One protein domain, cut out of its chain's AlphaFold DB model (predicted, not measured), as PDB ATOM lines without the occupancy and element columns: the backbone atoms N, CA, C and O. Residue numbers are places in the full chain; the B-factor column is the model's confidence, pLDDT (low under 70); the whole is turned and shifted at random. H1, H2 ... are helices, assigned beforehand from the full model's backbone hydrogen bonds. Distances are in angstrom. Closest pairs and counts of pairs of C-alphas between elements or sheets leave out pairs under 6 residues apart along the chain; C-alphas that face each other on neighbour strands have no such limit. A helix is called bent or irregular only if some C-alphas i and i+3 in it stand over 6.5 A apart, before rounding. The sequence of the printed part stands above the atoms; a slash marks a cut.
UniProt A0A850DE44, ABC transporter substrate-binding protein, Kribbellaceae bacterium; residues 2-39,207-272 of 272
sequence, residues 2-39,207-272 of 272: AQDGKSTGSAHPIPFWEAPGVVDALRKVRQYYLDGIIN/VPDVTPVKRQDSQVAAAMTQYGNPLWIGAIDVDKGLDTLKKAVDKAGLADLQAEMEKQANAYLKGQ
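This is residues 2 to 39 and 207 to 272 of the 272 residues of the protein "ABC transporter substrate-binding protein" of Kribbellaceae bacterium (UniProt A0A850DE44). The helical hairpin H3 and H4, two helices side by side, forms one arm of a wide V, and H5 forms the other. Across the open side runs the first printed segment, with H1 close to the last part of H5, a long link, and H2 at the far end of the hairpin. The printed part has 104 residues with five named helices, H1 to H5 in chain order, and no named strand: all helix. It is loose, with a radius of gyration of the C-alphas of 16.0 A, and elongated, spanning 50 by 30 by 20 A.

H1, residues 2 to 8, begins at C-alpha 2 (-29.693, 27.726, 51.092). H2, residues 22 to 34, is 18.4 A long. H3, residues 211 to 232, is 28.4 A long, with a kink of 39 degrees near residue 226. H4, residues 238 to 252, is 20.5 A long. H5, residues 254 to 270, is 24.2 A long and ends at C-alpha 270 (-39.832, 34.869, 58.336). H3 is irregular, C-alphas 212 and 215 being 8.5 A apart; H1 is irregular only just, C-alphas 3 and 6 being 6.9 A apart.

H3, the hub, touches H4 at a shallow tilt of 14 degrees, opposite ways; their closest C-alphas, Tyr 227 and Leu 245, are 5.2 A apart. With residues 212 to 220 alone it touches H5, at a steep tilt of 66 degrees; the closest C-alphas, Val 213 and Leu 257, are 6.0 A apart. H2 touches H3 with residues 26 to 30 alone, the closest C-alphas, Leu 26 and Trp 232, 6.5 A apart. H2 also touches residue 238 alone of H4, the C-alphas of Arg 27 and Val 238 being closest at 6.3 A. H1 and H5 are close but not clearly touching, the closest C-alphas, Lys 6 and Leu 269, 6.6 A apart. H4 and H5 meet only through their link. Every O i to N i+4 pair is within hydrogen-bond range in H2, H4 and H5, against 13 of 18 in H3 and 1 of 3 in H1, where 2 of 4 O i to N i+3 pairs are.

The C-alphas farthest apart, Asp 35 and Gly 271, are 49.9 A apart. Residues 40 to 206 are not printed, and C-alphas 39 and 207 lie 34.9 A apart across the cut. The link H1 to H2 is long, with 13 residues. Residues 2 to 3 have pLDDT under 70.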
ATOM      1  N   ALA A   2     -28.224  27.594  51.052       63.72
ATOM      2  CA  ALA A   2     -29.693  27.726  51.092       63.72
ATOM      3  C   ALA A   2     -30.377  26.738  52.070       63.72
ATOM      4  O   ALA A   2     -31.337  27.094  52.747       63.72
ATOM      5  N   GLN A   3     -29.809  25.535  52.225       66.62
ATOM      6  CA  GLN A   3     -30.224  24.502  53.186       66.62
ATOM      7  C   GLN A   3     -30.285  24.976  54.648       66.62
ATOM      8  O   GLN A   3     -31.169  24.551  55.389       66.62
ATOM      9  N   ASP A   4     -29.391  25.877  55.056       75.88
ATOM     10  CA  ASP A   4     -29.300  26.378  56.433       75.88
ATOM     11  C   ASP A   4     -30.224  27.578  56.671       75.88
ATOM     12  O   ASP A   4     -30.416  28.004  57.810       75.88
ATOM     13  N   GLY A   5     -30.813  28.142  55.611       77.62
ATOM     14  CA  GLY A   5     -31.627  29.352  55.707       77.62
ATOM     15  C   GLY A   5     -32.812  29.177  56.655       77.62
ATOM     16  O   GLY A   5     -33.082  30.041  57.485       77.62
ATOM     17  N   LYS A   6     -33.456  28.005  56.620       72.94
ATOM     18  CA  LYS A   6     -34.598  27.697  57.492       72.94
ATOM     19  C   LYS A   6     -34.234  27.644  58.978       72.94
ATOM     20  O   LYS A   6     -35.038  28.044  59.811       72.94
ATOM     21  N   SER A   7     -33.054  27.130  59.323       79.31
ATOM     22  CA  SER A   7     -32.622  26.996  60.721       79.31
ATOM     23  C   SER A   7     -31.974  28.272  61.258       79.31
ATOM     24  O   SER A   7     -32.129  28.592  62.434       79.31
ATOM     25  N   THR A   8     -31.266  29.009  60.405       82.31
ATOM     26  CA  THR A   8     -30.548  30.238  60.779       82.31
ATOM     27  C   THR A   8     -31.408  31.498  60.671       82.31
ATOM     28  O   THR A   8     -31.071  32.516  61.273       82.31
ATOM     29  N   GLY A   9     -32.497  31.458  59.899       81.25
ATOM     30  CA  GLY A   9     -33.298  32.635  59.558       81.25
ATOM     31  C   GLY A   9     -32.579  33.620  58.629       81.25
ATOM     32  O   GLY A   9     -33.036  34.757  58.492       81.25
ATOM     33  N   SER A  10     -31.459  33.209  58.023       84.94
ATOM     34  CA  SER A  10     -30.651  34.035  57.127       84.94
ATOM     35  C   SER A  10     -30.267  33.289  55.851       84.94
ATOM     36  O   SER A  10     -29.737  32.182  55.893       84.94
ATOM     37  N   ALA A  11     -30.502  33.922  54.705       86.19
ATOM     38  CA  ALA A  11     -30.150  33.414  53.389       86.19
ATOM     39  C   ALA A  11     -28.658  33.486  53.097       86.19
ATOM     40  O   ALA A  11     -28.144  32.599  52.416       86.19
ATOM     41  N   HIS A  12     -27.990  34.528  53.605       87.31
ATOM     42  CA  HIS A  12     -26.562  34.788  53.447       87.31
ATOM     43  C   HIS A  12     -26.007  34.339  52.074       87.31
ATOM     44  O   HIS A  12     -25.207  33.398  51.998       87.31
ATOM     45  N   PRO A  13     -26.496  34.933  50.964       88.94
ATOM     46  CA  PRO A  13     -26.129  34.501  49.625       88.94
ATOM     47  C   PRO A  13     -24.642  34.760  49.380       88.94
ATOM     48  O   PRO A  13     -24.186  35.901  49.417       88.94
ATOM     49  N   ILE A  14     -23.896  33.701  49.075       90.69
ATOM     50  CA  ILE A  14     -22.470  33.780  48.750       90.69
ATOM     51  C   ILE A  14     -22.253  33.702  47.234       90.69
ATOM     52  O   ILE A  14     -23.000  33.002  46.539       90.69
ATOM     53  N   PRO A  15     -21.215  34.352  46.691       93.00
ATOM     54  CA  PRO A  15     -20.795  34.107  45.322       93.00
ATOM     55  C   PRO A  15     -20.343  32.655  45.118       93.00
ATOM     56  O   PRO A  15     -19.775  32.027  46.013       93.00
ATOM     57  N   PHE A  16     -20.517  32.119  43.906       93.38
ATOM     58  CA  PHE A  16     -20.228  30.704  43.629       93.38
ATOM     59  C   PHE A  16     -18.769  30.301  43.908       93.38
ATOM     60  O   PHE A  16     -18.505  29.145  44.226       93.38
ATOM     61  N   TRP A  17     -17.807  31.226  43.787       95.25
ATOM     62  CA  TRP A  17     -16.386  30.942  44.034       95.25
ATOM     63  C   TRP A  17     -16.041  30.808  45.521       95.25
ATOM     64  O   TRP A  17     -14.933  30.387  45.844       95.25
ATOM     65  N   GLU A  18     -16.956  31.168  46.420       94.75
ATOM     66  CA  GLU A  18     -16.812  30.954  47.864       94.75
ATOM     67  C   GLU A  18     -17.410  29.614  48.299       94.75
ATOM     68  O   GLU A  18     -17.109  29.119  49.385       94.75
ATOM     69  N   ALA A  19     -18.224  28.987  47.441       91.88
ATOM     70  CA  ALA A  19     -18.779  27.678  47.725       91.88
ATOM     71  C   ALA A  19     -17.658  26.613  47.760       91.88
ATOM     72  O   ALA A  19     -16.835  26.538  46.835       91.88
ATOM     73  N   PRO A  20     -17.615  25.760  48.804       90.81
ATOM     74  CA  PRO A  20     -16.562  24.763  48.962       90.81
ATOM     75  C   PRO A  20     -16.391  23.867  47.730       90.81
ATOM     76  O   PRO A  20     -17.355  23.317  47.200       90.81
ATOM     77  N   GLY A  21     -15.144  23.700  47.287       93.56
ATOM     78  CA  GLY A  21     -14.776  22.825  46.170       93.56
ATOM     79  C   GLY A  21     -15.026  23.395  44.770       93.56
ATOM     80  O   GLY A  21     -14.555  22.804  43.799       93.56
ATOM     81  N   VAL A  22     -15.694  24.546  44.622       95.12
ATOM     82  CA  VAL A  22     -16.001  25.091  43.288       95.12
ATOM     83  C   VAL A  22     -14.747  25.571  42.555       95.12
ATOM     84  O   VAL A  22     -14.576  25.269  41.377       95.12
ATOM     85  N   VAL A  23     -13.819  26.248  43.237       97.94
ATOM     86  CA  VAL A  23     -12.548  26.670  42.612       97.94
ATOM     87  C   VAL A  23     -11.703  25.461  42.189       97.94
ATOM     88  O   VAL A  23     -11.115  25.466  41.107       97.94
ATOM     89  N   ASP A  24     -11.691  24.389  42.982       97.69
ATOM     90  CA  ASP A  24     -10.989  23.152  42.620       97.69
ATOM     91  C   ASP A  24     -11.657  22.441  41.436       97.69
ATOM     92  O   ASP A  24     -10.968  21.916  40.557       97.69
ATOM     93  N   ALA A  25     -12.990  22.486  41.351       96.69
ATOM     94  CA  ALA A  25     -13.724  22.009  40.187       96.69
ATOM     95  C   ALA A  25     -13.358  22.807  38.925       96.69
ATOM     96  O   ALA A  25     -13.070  22.197  37.898       96.69
ATOM     97  N   LEU A  26     -13.261  24.141  38.998       98.19
ATOM     98  CA  LEU A  26     -12.800  24.965  37.870       98.19
ATOM     99  C   LEU A  26     -11.386  24.579  37.418       98.19
ATOM    100  O   LEU A  26     -11.128  24.459  36.221       98.19
ATOM    101  N   ARG A  27     -10.471  24.325  38.360       98.50
ATOM    102  CA  ARG A  27      -9.112  23.849  38.047       98.50
ATOM    103  C   ARG A  27      -9.131  22.483  37.368       98.50
ATOM    104  O   ARG A  27      -8.385  22.262  36.416       98.50
ATOM    105  N   LYS A  28     -10.015  21.579  37.799       98.12
ATOM    106  CA  LYS A  28     -10.199  20.273  37.153       98.12
ATOM    107  C   LYS A  28     -10.757  20.408  35.734       98.12
ATOM    108  O   LYS A  28     -10.238  19.770  34.825       98.12
ATOM    109  N   VAL A  29     -11.758  21.260  35.532       97.19
ATOM    110  CA  VAL A  29     -12.321  21.559  34.208       97.19
ATOM    111  C   VAL A  29     -11.256  22.168  33.295       97.19
ATOM    112  O   VAL A  29     -11.119  21.751  32.148       97.19
ATOM    113  N   ARG A  30     -10.432  23.091  33.807       97.94
ATOM    114  CA  ARG A  30      -9.285  23.637  33.070       97.94
ATOM    115  C   ARG A  30      -8.308  22.545  32.641       97.94
ATOM    116  O   ARG A  30      -7.870  22.558  31.493       97.94
ATOM    117  N   GLN A  31      -7.995  21.597  33.522       98.44
ATOM    118  CA  GLN A  31      -7.157  20.451  33.166       98.44
ATOM    119  C   GLN A  31      -7.783  19.648  32.016       98.44
ATOM    120  O   GLN A  31      -7.114  19.406  31.020       98.44
ATOM    121  N   TYR A  32      -9.082  19.337  32.080       97.44
ATOM    122  CA  TYR A  32      -9.778  18.635  30.994       97.44
ATOM    123  C   TYR A  32      -9.771  19.404  29.668       97.44
ATOM    124  O   TYR A  32      -9.662  18.795  28.604       97.44
ATOM    125  N   TYR A  33      -9.856  20.734  29.706       97.62
ATOM    126  CA  TYR A  33      -9.713  21.560  28.507       97.62
ATOM    127  C   TYR A  33      -8.300  21.477  27.917       97.62
ATOM    128  O   TYR A  33      -8.138  21.318  26.707       97.62
ATOM    129  N   LEU A  34      -7.268  21.569  28.762       97.56
ATOM    130  CA  LEU A  34      -5.868  21.474  28.342       97.56
ATOM    131  C   LEU A  34      -5.513  20.087  27.795       97.56
ATOM    132  O   LEU A  34      -4.790  19.998  26.805       97.56
ATOM    133  N   ASP A  35      -6.088  19.038  28.378       98.06
ATOM    134  CA  ASP A  35      -5.940  17.648  27.934       98.06
ATOM    135  C   ASP A  35      -6.726  17.346  26.645       98.06
ATOM    136  O   ASP A  35      -6.637  16.245  26.106       98.06
ATOM    137  N   GLY A  36      -7.507  18.306  26.134       95.69
ATOM    138  CA  GLY A  36      -8.304  18.147  24.915       95.69
ATOM    139  C   GLY A  36      -9.560  17.288  25.088       95.69
ATOM    140  O   GLY A  36     -10.134  16.853  24.093       95.69
ATOM    141  N   ILE A  37      -9.996  17.049  26.328       96.12
ATOM    142  CA  ILE A  37     -11.216  16.292  26.649       96.12
ATOM    143  C   ILE A  37     -12.463  17.148  26.384       96.12
ATOM    144  O   ILE A  37     -13.474  16.645  25.898       96.12
ATOM    145  N   ILE A  38     -12.400  18.445  26.701       95.12
ATOM    146  CA  ILE A  38     -13.492  19.392  26.443       95.12
ATOM    147  C   ILE A  38     -13.377  19.921  25.011       95.12
ATOM    148  O   ILE A  38     -12.302  20.338  24.574       95.12
ATOM    149  N   ASN A  39     -14.502  19.953  24.291       92.31
ATOM    150  CA  ASN A  39     -14.575  20.577  22.973       92.31
ATOM    151  C   ASN A  39     -14.151  22.055  23.068       92.31
ATOM    152  O   ASN A  39     -14.774  22.841  23.780       92.31
ATOM    153  N   VAL A 207     -39.592  34.057  44.490       91.31
ATOM    154  CA  VAL A 207     -39.140  34.755  43.281       91.31
ATOM    155  C   VAL A 207     -38.747  36.170  43.703       91.31
ATOM    156  O   VAL A 207     -39.627  36.920  44.133       91.31
ATOM    157  N   PRO A 208     -37.457  36.541  43.636       92.81
ATOM    158  CA  PRO A 208     -37.030  37.871  44.040       92.81
ATOM    159  C   PRO A 208     -37.520  38.939  43.054       92.81
ATOM    160  O   PRO A 208     -37.469  38.756  41.837       92.81
ATOM    161  N   ASP A 209     -37.944  40.088  43.576       96.44
ATOM    162  CA  ASP A 209     -38.185  41.287  42.776       96.44
ATOM    163  C   ASP A 209     -36.857  42.006  42.534       96.44
ATOM    164  O   ASP A 209     -36.299  42.653  43.422       96.44
ATOM    165  N   VAL A 210     -36.348  41.909  41.307       96.00
ATOM    166  CA  VAL A 210     -35.109  42.583  40.903       96.00
ATOM    167  C   VAL A 210     -35.320  44.054  40.537       96.00
ATOM    168  O   VAL A 210     -34.344  44.752  40.285       96.00
ATOM    169  N   THR A 211     -36.552  44.576  40.522       97.69
ATOM    170  CA  THR A 211     -36.844  45.977  40.157       97.69
ATOM    171  C   THR A 211     -36.005  47.005  40.934       97.69
ATOM    172  O   THR A 211     -35.459  47.903  40.284       97.69
ATOM    173  N   PRO A 212     -35.808  46.886  42.268       98.19
ATOM    174  CA  PRO A 212     -34.987  47.827  43.041       98.19
ATOM    175  C   PRO A 212     -33.506  47.849  42.634       98.19
ATOM    176  O   PRO A 212     -32.826  48.854  42.824       98.19
ATOM    177  N   VAL A 213     -33.013  46.752  42.054       97.94
ATOM    178  CA  VAL A 213     -31.605  46.531  41.684       97.94
ATOM    179  C   VAL A 213     -31.451  46.172  40.202       97.94
ATOM    180  O   VAL A 213     -30.452  45.582  39.798       97.94
ATOM    181  N   LYS A 214     -32.417  46.563  39.358       98.06
ATOM    182  CA  LYS A 214     -32.530  46.115  37.958       98.06
ATOM    183  C   LYS A 214     -31.263  46.368  37.145       98.06
ATOM    184  O   LYS A 214     -30.873  45.557  36.308       98.06
ATOM    185  N   ARG A 215     -30.619  47.515  37.378       98.25
ATOM    186  CA  ARG A 215     -29.365  47.872  36.707       98.25
ATOM    187  C   ARG A 215     -28.239  46.924  37.119       98.25
ATOM    188  O   ARG A 215     -27.539  46.430  36.241       98.25
ATOM    189  N   GLN A 216     -28.060  46.702  38.420       98.31
ATOM    190  CA  GLN A 216     -27.036  45.815  38.964       98.31
ATOM    191  C   GLN A 216     -27.260  44.378  38.492       98.31
ATOM    192  O   GLN A 216     -26.330  43.776  37.975       98.31
ATOM    193  N   ASP A 217     -28.494  43.876  38.562       97.75
ATOM    194  CA  ASP A 217     -28.882  42.553  38.058       97.75
ATOM    195  C   ASP A 217     -28.463  42.355  36.590       97.75
ATOM    196  O   ASP A 217     -27.670  41.467  36.270       97.75
ATOM    197  N   SER A 218     -28.869  43.272  35.704       97.94
ATOM    198  CA  SER A 218     -28.507  43.206  34.282       97.94
ATOM    199  C   SER A 218     -26.992  43.306  34.041       97.94
ATOM    200  O   SER A 218     -26.451  42.623  33.170       97.94
ATOM    201  N   GLN A 219     -26.280  44.151  34.794       98.31
ATOM    202  CA  GLN A 219     -24.832  44.329  34.636       98.31
ATOM    203  C   GLN A 219     -24.030  43.142  35.181       98.31
ATOM    204  O   GLN A 219     -23.047  42.736  34.558       98.31
ATOM    205  N   VAL A 220     -24.455  42.556  36.302       98.00
ATOM    206  CA  VAL A 220     -23.858  41.343  36.869       98.00
ATOM    207  C   VAL A 220     -24.093  40.163  35.929       98.00
ATOM    208  O   VAL A 220     -23.138  39.455  35.622       98.00
ATOM    209  N   ALA A 221     -25.305  39.986  35.392       97.25
ATOM    210  CA  ALA A 221     -25.602  38.931  34.420       97.25
ATOM    211  C   ALA A 221     -24.725  39.039  33.155       97.25
ATOM    212  O   ALA A 221     -24.165  38.042  32.686       97.25
ATOM    213  N   ALA A 222     -24.530  40.258  32.641       98.12
ATOM    214  CA  ALA A 222     -23.637  40.512  31.511       98.12
ATOM    215  C   ALA A 222     -22.170  40.180  31.845       98.12
ATOM    216  O   ALA A 222     -21.498  39.503  31.065       98.12
ATOM    217  N   ALA A 223     -21.679  40.593  33.019       98.00
ATOM    218  CA  ALA A 223     -20.328  40.270  33.476       98.00
ATOM    219  C   ALA A 223     -20.128  38.756  33.675       98.00
ATOM    220  O   ALA A 223     -19.106  38.212  33.261       98.00
ATOM    221  N   MET A 224     -21.114  38.056  34.239       97.00
ATOM    222  CA  MET A 224     -21.108  36.597  34.386       97.00
ATOM    223  C   MET A 224     -21.061  35.891  33.029       97.00
ATOM    224  O   MET A 224     -20.256  34.984  32.839       97.00
ATOM    225  N   THR A 225     -21.845  36.350  32.054       96.06
ATOM    226  CA  THR A 225     -21.823  35.803  30.687       96.06
ATOM    227  C   THR A 225     -20.453  35.994  30.038       96.06
ATOM    228  O   THR A 225     -19.897  35.069  29.451       96.06
ATOM    229  N   GLN A 226     -19.885  37.194  30.162       96.81
ATOM    230  CA  GLN A 226     -18.636  37.549  29.499       96.81
ATOM    231  C   GLN A 226     -17.406  36.889  30.142       96.81
ATOM    232  O   GLN A 226     -16.522  36.411  29.432       96.81
ATOM    233  N   TYR A 227     -17.330  36.885  31.474       97.38
ATOM    234  CA  TYR A 227     -16.128  36.481  32.213       97.38
ATOM    235  C   TYR A 227     -16.285  35.144  32.953       97.38
ATOM    236  O   TYR A 227     -15.285  34.491  33.242       97.38
ATOM    237  N   GLY A 228     -17.516  34.706  33.231       96.25
ATOM    238  CA  GLY A 228     -17.826  33.425  33.875       96.25
ATOM    239  C   GLY A 228     -17.852  32.247  32.899       96.25
ATOM    240  O   GLY A 228     -17.205  31.234  33.160       96.25
ATOM    241  N   ASN A 229     -18.505  32.385  31.741       94.81
ATOM    242  CA  ASN A 229     -18.624  31.286  30.767       94.81
ATOM    243  C   ASN A 229     -17.268  30.662  30.362       94.81
ATOM    244  O   ASN A 229     -17.159  29.432  30.360       94.81
ATOM    245  N   PRO A 230     -16.197  31.441  30.087       96.31
ATOM    246  CA  PRO A 230     -14.892  30.863  29.766       96.31
ATOM    247  C   PRO A 230     -14.254  30.064  30.914       96.31
ATOM    248  O   PRO A 230     -13.464  29.156  30.648       96.31
ATOM    249  N   LEU A 231     -14.585  30.370  32.179       97.44
ATOM    250  CA  LEU A 231     -14.139  29.592  33.343       97.44
ATOM    251  C   LEU A 231     -14.838  28.230  33.395       97.44
ATOM    252  O   LEU A 231     -14.177  27.221  33.629       97.44
ATOM    253  N   TRP A 232     -16.149  28.185  33.144       94.81
ATOM    254  CA  TRP A 232     -16.952  26.958  33.232       94.81
ATOM    255  C   TRP A 232     -16.603  25.904  32.186       94.81
ATOM    256  O   TRP A 232     -16.862  24.726  32.412       94.81
ATOM    257  N   ILE A 233     -15.983  26.306  31.075       95.06
ATOM    258  CA  ILE A 233     -15.430  25.371  30.087       95.06
ATOM    259  C   ILE A 233     -13.910  25.207  30.197       95.06
ATOM    260  O   ILE A 233     -13.311  24.484  29.408       95.06
ATOM    261  N   GLY A 234     -13.264  25.886  31.150       97.19
ATOM    262  CA  GLY A 234     -11.823  25.790  31.356       97.19
ATOM    263  C   GLY A 234     -10.987  26.398  30.228       97.19
ATOM    264  O   GLY A 234      -9.836  26.008  30.056       97.19
ATOM    265  N   ALA A 235     -11.521  27.335  29.443       97.12
ATOM    266  CA  ALA A 235     -10.789  27.940  28.325       97.12
ATOM    267  C   ALA A 235      -9.667  28.880  28.788       97.12
ATOM    268  O   ALA A 235      -8.643  29.006  28.113       97.12
ATOM    269  N   ILE A 236      -9.843  29.510  29.951       97.50
ATOM    270  CA  ILE A 236      -8.911  30.491  30.513       97.50
ATOM    271  C   ILE A 236      -8.281  30.003  31.820       97.50
ATOM    272  O   ILE A 236      -8.739  29.042  32.437       97.50
ATOM    273  N   ASP A 237      -7.202  30.669  32.230       98.31
ATOM    274  CA  ASP A 237      -6.590  30.460  33.542       98.31
ATOM    275  C   ASP A 237      -7.579  30.790  34.672       98.31
ATOM    276  O   ASP A 237      -8.259  31.817  34.623       98.31
ATOM    277  N   VAL A 238      -7.657  29.918  35.679       98.31
ATOM    278  CA  VAL A 238      -8.688  30.004  36.725       98.31
ATOM    279  C   VAL A 238      -8.459  31.203  37.633       98.31
ATOM    280  O   VAL A 238      -9.396  31.960  37.874       98.31
ATOM    281  N   ASP A 239      -7.233  31.407  38.113       98.06
ATOM    282  CA  ASP A 239      -6.957  32.451  39.100       98.06
ATOM    283  C   ASP A 239      -7.079  33.844  38.456       98.06
ATOM    284  O   ASP A 239      -7.769  34.717  38.986       98.06
ATOM    285  N   LYS A 240      -6.508  34.041  37.256       98.25
ATOM    286  CA  LYS A 240      -6.649  35.303  36.501       98.25
ATOM    287  C   LYS A 240      -8.081  35.557  36.034       98.25
ATOM    288  O   LYS A 240      -8.548  36.698  36.062       98.25
ATOM    289  N   GLY A 241      -8.771  34.512  35.576       98.31
ATOM    290  CA  GLY A 241     -10.152  34.613  35.117       98.31
ATOM    291  C   GLY A 241     -11.104  34.971  36.256       98.31
ATOM    292  O   GLY A 241     -11.923  35.871  36.098       98.31
ATOM    293  N   LEU A 242     -10.944  34.345  37.428       98.31
ATOM    294  CA  LEU A 242     -11.720  34.683  38.622       98.31
ATOM    295  C   LEU A 242     -11.422  36.095  39.128       98.31
ATOM    296  O   LEU A 242     -12.360  36.799  39.485       98.31
ATOM    297  N   ASP A 243     -10.162  36.535  39.146       98.50
ATOM    298  CA  ASP A 243      -9.817  37.919  39.505       98.50
ATOM    299  C   ASP A 243     -10.491  38.934  38.563       98.50
ATOM    300  O   ASP A 243     -11.073  39.924  39.009       98.50
ATOM    301  N   THR A 244     -10.491  38.646  37.259       98.56
ATOM    302  CA  THR A 244     -11.168  39.478  36.253       98.56
ATOM    303  C   THR A 244     -12.679  39.509  36.476       98.56
ATOM    304  O   THR A 244     -13.274  40.587  36.493       98.56
ATOM    305  N   LEU A 245     -13.296  38.341  36.683       98.50
ATOM    306  CA  LEU A 245     -14.728  38.228  36.944       98.50
ATOM    307  C   LEU A 245     -15.121  38.997  38.208       98.50
ATOM    308  O   LEU A 245     -16.045  39.800  38.140       98.50
ATOM    309  N   LYS A 246     -14.399  38.802  39.321       98.44
ATOM    310  CA  LYS A 246     -14.636  39.487  40.604       98.44
ATOM    311  C   LYS A 246     -14.630  41.003  40.434       98.44
ATOM    312  O   LYS A 246     -15.615  41.661  40.740       98.44
ATOM    313  N   LYS A 247     -13.588  41.556  39.805       98.62
ATOM    314  CA  LYS A 247     -13.517  42.998  39.509       98.62
ATOM    315  C   LYS A 247     -14.691  43.483  38.656       98.62
ATOM    316  O   LYS A 247     -15.185  44.592  38.866       98.62
ATOM    317  N   ALA A 248     -15.123  42.685  37.680       98.50
ATOM    318  CA  ALA A 248     -16.227  43.043  36.798       98.50
ATOM    319  C   ALA A 248     -17.575  43.069  37.533       98.50
ATOM    320  O   ALA A 248     -18.320  44.037  37.388       98.50
ATOM    321  N   VAL A 249     -17.877  42.045  38.337       98.38
ATOM    322  CA  VAL A 249     -19.137  41.967  39.095       98.38
ATOM    323  C   VAL A 249     -19.166  42.941  40.276       98.38
ATOM    324  O   VAL A 249     -20.210  43.537  40.532       98.38
ATOM    325  N   ASP A 250     -18.027  43.212  40.920       98.25
ATOM    326  CA  ASP A 250     -17.914  44.249  41.952       98.25
ATOM    327  C   ASP A 250     -18.247  45.624  41.366       98.25
ATOM    328  O   ASP A 250     -19.099  46.349  41.881       98.25
ATOM    329  N   LYS A 251     -17.654  45.958  40.210       98.38
ATOM    330  CA  LYS A 251     -17.965  47.191  39.472       98.38
ATOM    331  C   LYS A 251     -19.424  47.243  39.000       98.38
ATOM    332  O   LYS A 251     -19.987  48.333  38.893       98.38
ATOM    333  N   ALA A 252     -20.025  46.093  38.703       98.25
ATOM    334  CA  ALA A 252     -21.431  45.981  38.320       98.25
ATOM    335  C   ALA A 252     -22.403  46.157  39.505       98.25
ATOM    336  O   ALA A 252     -23.596  46.347  39.275       98.25
ATOM    337  N   GLY A 253     -21.909  46.154  40.748       97.88
ATOM    338  CA  GLY A 253     -22.725  46.319  41.951       97.88
ATOM    339  C   GLY A 253     -23.229  45.001  42.538       97.88
ATOM    340  O   GLY A 253     -24.349  44.955  43.043       97.88
ATOM    341  N   LEU A 254     -22.419  43.935  42.488       97.62
ATOM    342  CA  LEU A 254     -22.761  42.638  43.084       97.62
ATOM    343  C   LEU A 254     -23.150  42.752  44.567       97.62
ATOM    344  O   LEU A 254     -24.112  42.114  44.981       97.62
ATOM    345  N   ALA A 255     -22.463  43.595  45.342       96.94
ATOM    346  CA  ALA A 255     -22.774  43.804  46.757       96.94
ATOM    347  C   ALA A 255     -24.202  44.342  46.981       96.94
ATOM    348  O   ALA A 255     -24.918  43.827  47.838       96.94
ATOM    349  N   ASP A 256     -24.643  45.322  46.183       97.62
ATOM    350  CA  ASP A 256     -26.010  45.863  46.267       97.62
ATOM    351  C   ASP A 256     -27.046  44.793  45.900       97.62
ATOM    352  O   ASP A 256     -28.078  44.659  46.558       97.62
ATOM    353  N   LEU A 257     -26.757  44.020  44.847       96.88
ATOM    354  CA  LEU A 257     -27.611  42.927  44.396       96.88
ATOM    355  C   LEU A 257     -27.748  41.862  45.491       96.88
ATOM    356  O   LEU A 257     -28.866  41.504  45.850       96.88
ATOM    357  N   GLN A 258     -26.635  41.399  46.066       95.31
ATOM    358  CA  GLN A 258     -26.641  40.415  47.152       95.31
ATOM    359  C   GLN A 258     -27.402  40.920  48.377       95.31
ATOM    360  O   GLN A 258     -28.194  40.165  48.932       95.31
ATOM    361  N   ALA A 259     -27.212  42.182  48.770       96.19
ATOM    362  CA  ALA A 259     -27.903  42.760  49.918       96.19
ATOM    363  C   ALA A 259     -29.428  42.807  49.721       96.19
ATOM    364  O   ALA A 259     -30.181  42.475  50.639       96.19
ATOM    365  N   GLU A 260     -29.906  43.176  48.527       97.00
ATOM    366  CA  GLU A 260     -31.344  43.171  48.237       97.00
ATOM    367  C   GLU A 260     -31.901  41.741  48.148       97.00
ATOM    368  O   GLU A 260     -32.963  41.470  48.713       97.00
ATOM    369  N   MET A 261     -31.171  40.804  47.527       95.38
ATOM    370  CA  MET A 261     -31.568  39.389  47.497       95.38
ATOM    371  C   MET A 261     -31.639  38.798  48.909       95.38
ATOM    372  O   MET A 261     -32.614  38.129  49.245       95.38
ATOM    373  N   GLU A 262     -30.649  39.078  49.761       94.69
ATOM    374  CA  GLU A 262     -30.619  38.627  51.153       94.69
ATOM    375  C   GLU A 262     -31.798  39.186  51.949       94.69
ATOM    376  O   GLU A 262     -32.492  38.443  52.641       94.69
ATOM    377  N   LYS A 263     -32.078  40.485  51.826       95.62
ATOM    378  CA  LYS A 263     -33.217  41.131  52.486       95.62
ATOM    379  C   LYS A 263     -34.543  40.466  52.108       95.62
ATOM    380  O   LYS A 263     -35.336  40.158  53.000       95.62
ATOM    381  N   GLN A 264     -34.790  40.249  50.816       95.81
ATOM    382  CA  GLN A 264     -36.034  39.634  50.342       95.81
ATOM    383  C   GLN A 264     -36.137  38.165  50.763       95.81
ATOM    384  O   GLN A 264     -37.175  37.742  51.270       95.81
ATOM    385  N   ALA A 265     -35.047  37.408  50.638       94.06
ATOM    386  CA  ALA A 265     -34.987  36.010  51.041       94.06
ATOM    387  C   ALA A 265     -35.200  35.841  52.559       94.06
ATOM    388  O   ALA A 265     -35.940  34.960  52.993       94.06
ATOM    389  N   ASN A 266     -34.629  36.725  53.382       94.06
ATOM    390  CA  ASN A 266     -34.831  36.728  54.834       94.06
ATOM    391  C   ASN A 266     -36.268  37.096  55.219       94.06
ATOM    392  O   ASN A 266     -36.818  36.534  56.164       94.06
ATOM    393  N   ALA A 267     -36.886  38.043  54.508       93.88
ATOM    394  CA  ALA A 267     -38.291  38.382  54.716       93.88
ATOM    395  C   ALA A 267     -39.208  37.203  54.362       93.88
ATOM    396  O   ALA A 267     -40.132  36.906  55.116       93.88
ATOM    397  N   TYR A 268     -38.908  36.502  53.267       93.19
ATOM    398  CA  TYR A 268     -39.625  35.305  52.847       93.19
ATOM    399  C   TYR A 268     -39.539  34.183  53.895       93.19
ATOM    400  O   TYR A 268     -40.571  33.654  54.296       93.19
ATOM    401  N   LEU A 269     -38.342  33.889  54.419       90.94
ATOM    402  CA  LEU A 269     -38.163  32.881  55.473       90.94
ATOM    403  C   LEU A 269     -38.951  33.185  56.751       90.94
ATOM    404  O   LEU A 269     -39.466  32.269  57.377       90.94
ATOM    405  N   LYS A 270     -39.049  34.459  57.154       89.06
ATOM    406  CA  LYS A 270     -39.832  34.869  58.336       89.06
ATOM    407  C   LYS A 270     -41.342  34.719  58.138       89.06
ATOM    408  O   LYS A 270     -42.075  34.746  59.122       89.06
ATOM    409  N   GLY A 271     -41.796  34.665  56.887       83.50
ATOM    410  CA  GLY A 271     -43.201  34.490  56.532       83.50
ATOM    411  C   GLY A 271     -43.646  33.029  56.426       83.50
ATOM    412  O   GLY A 271     -44.841  32.805  56.243       83.50
ATOM    413  N   GLN A 272     -42.716  32.069  56.508       76.62
ATOM    414  CA  GLN A 272     -43.002  30.630  56.586       76.62
ATOM    415  C   GLN A 272     -43.311  30.192  58.017       76.62
ATOM    416  O   GLN A 272     -44.143  29.267  58.158       76.62
TER     417      GLN A 272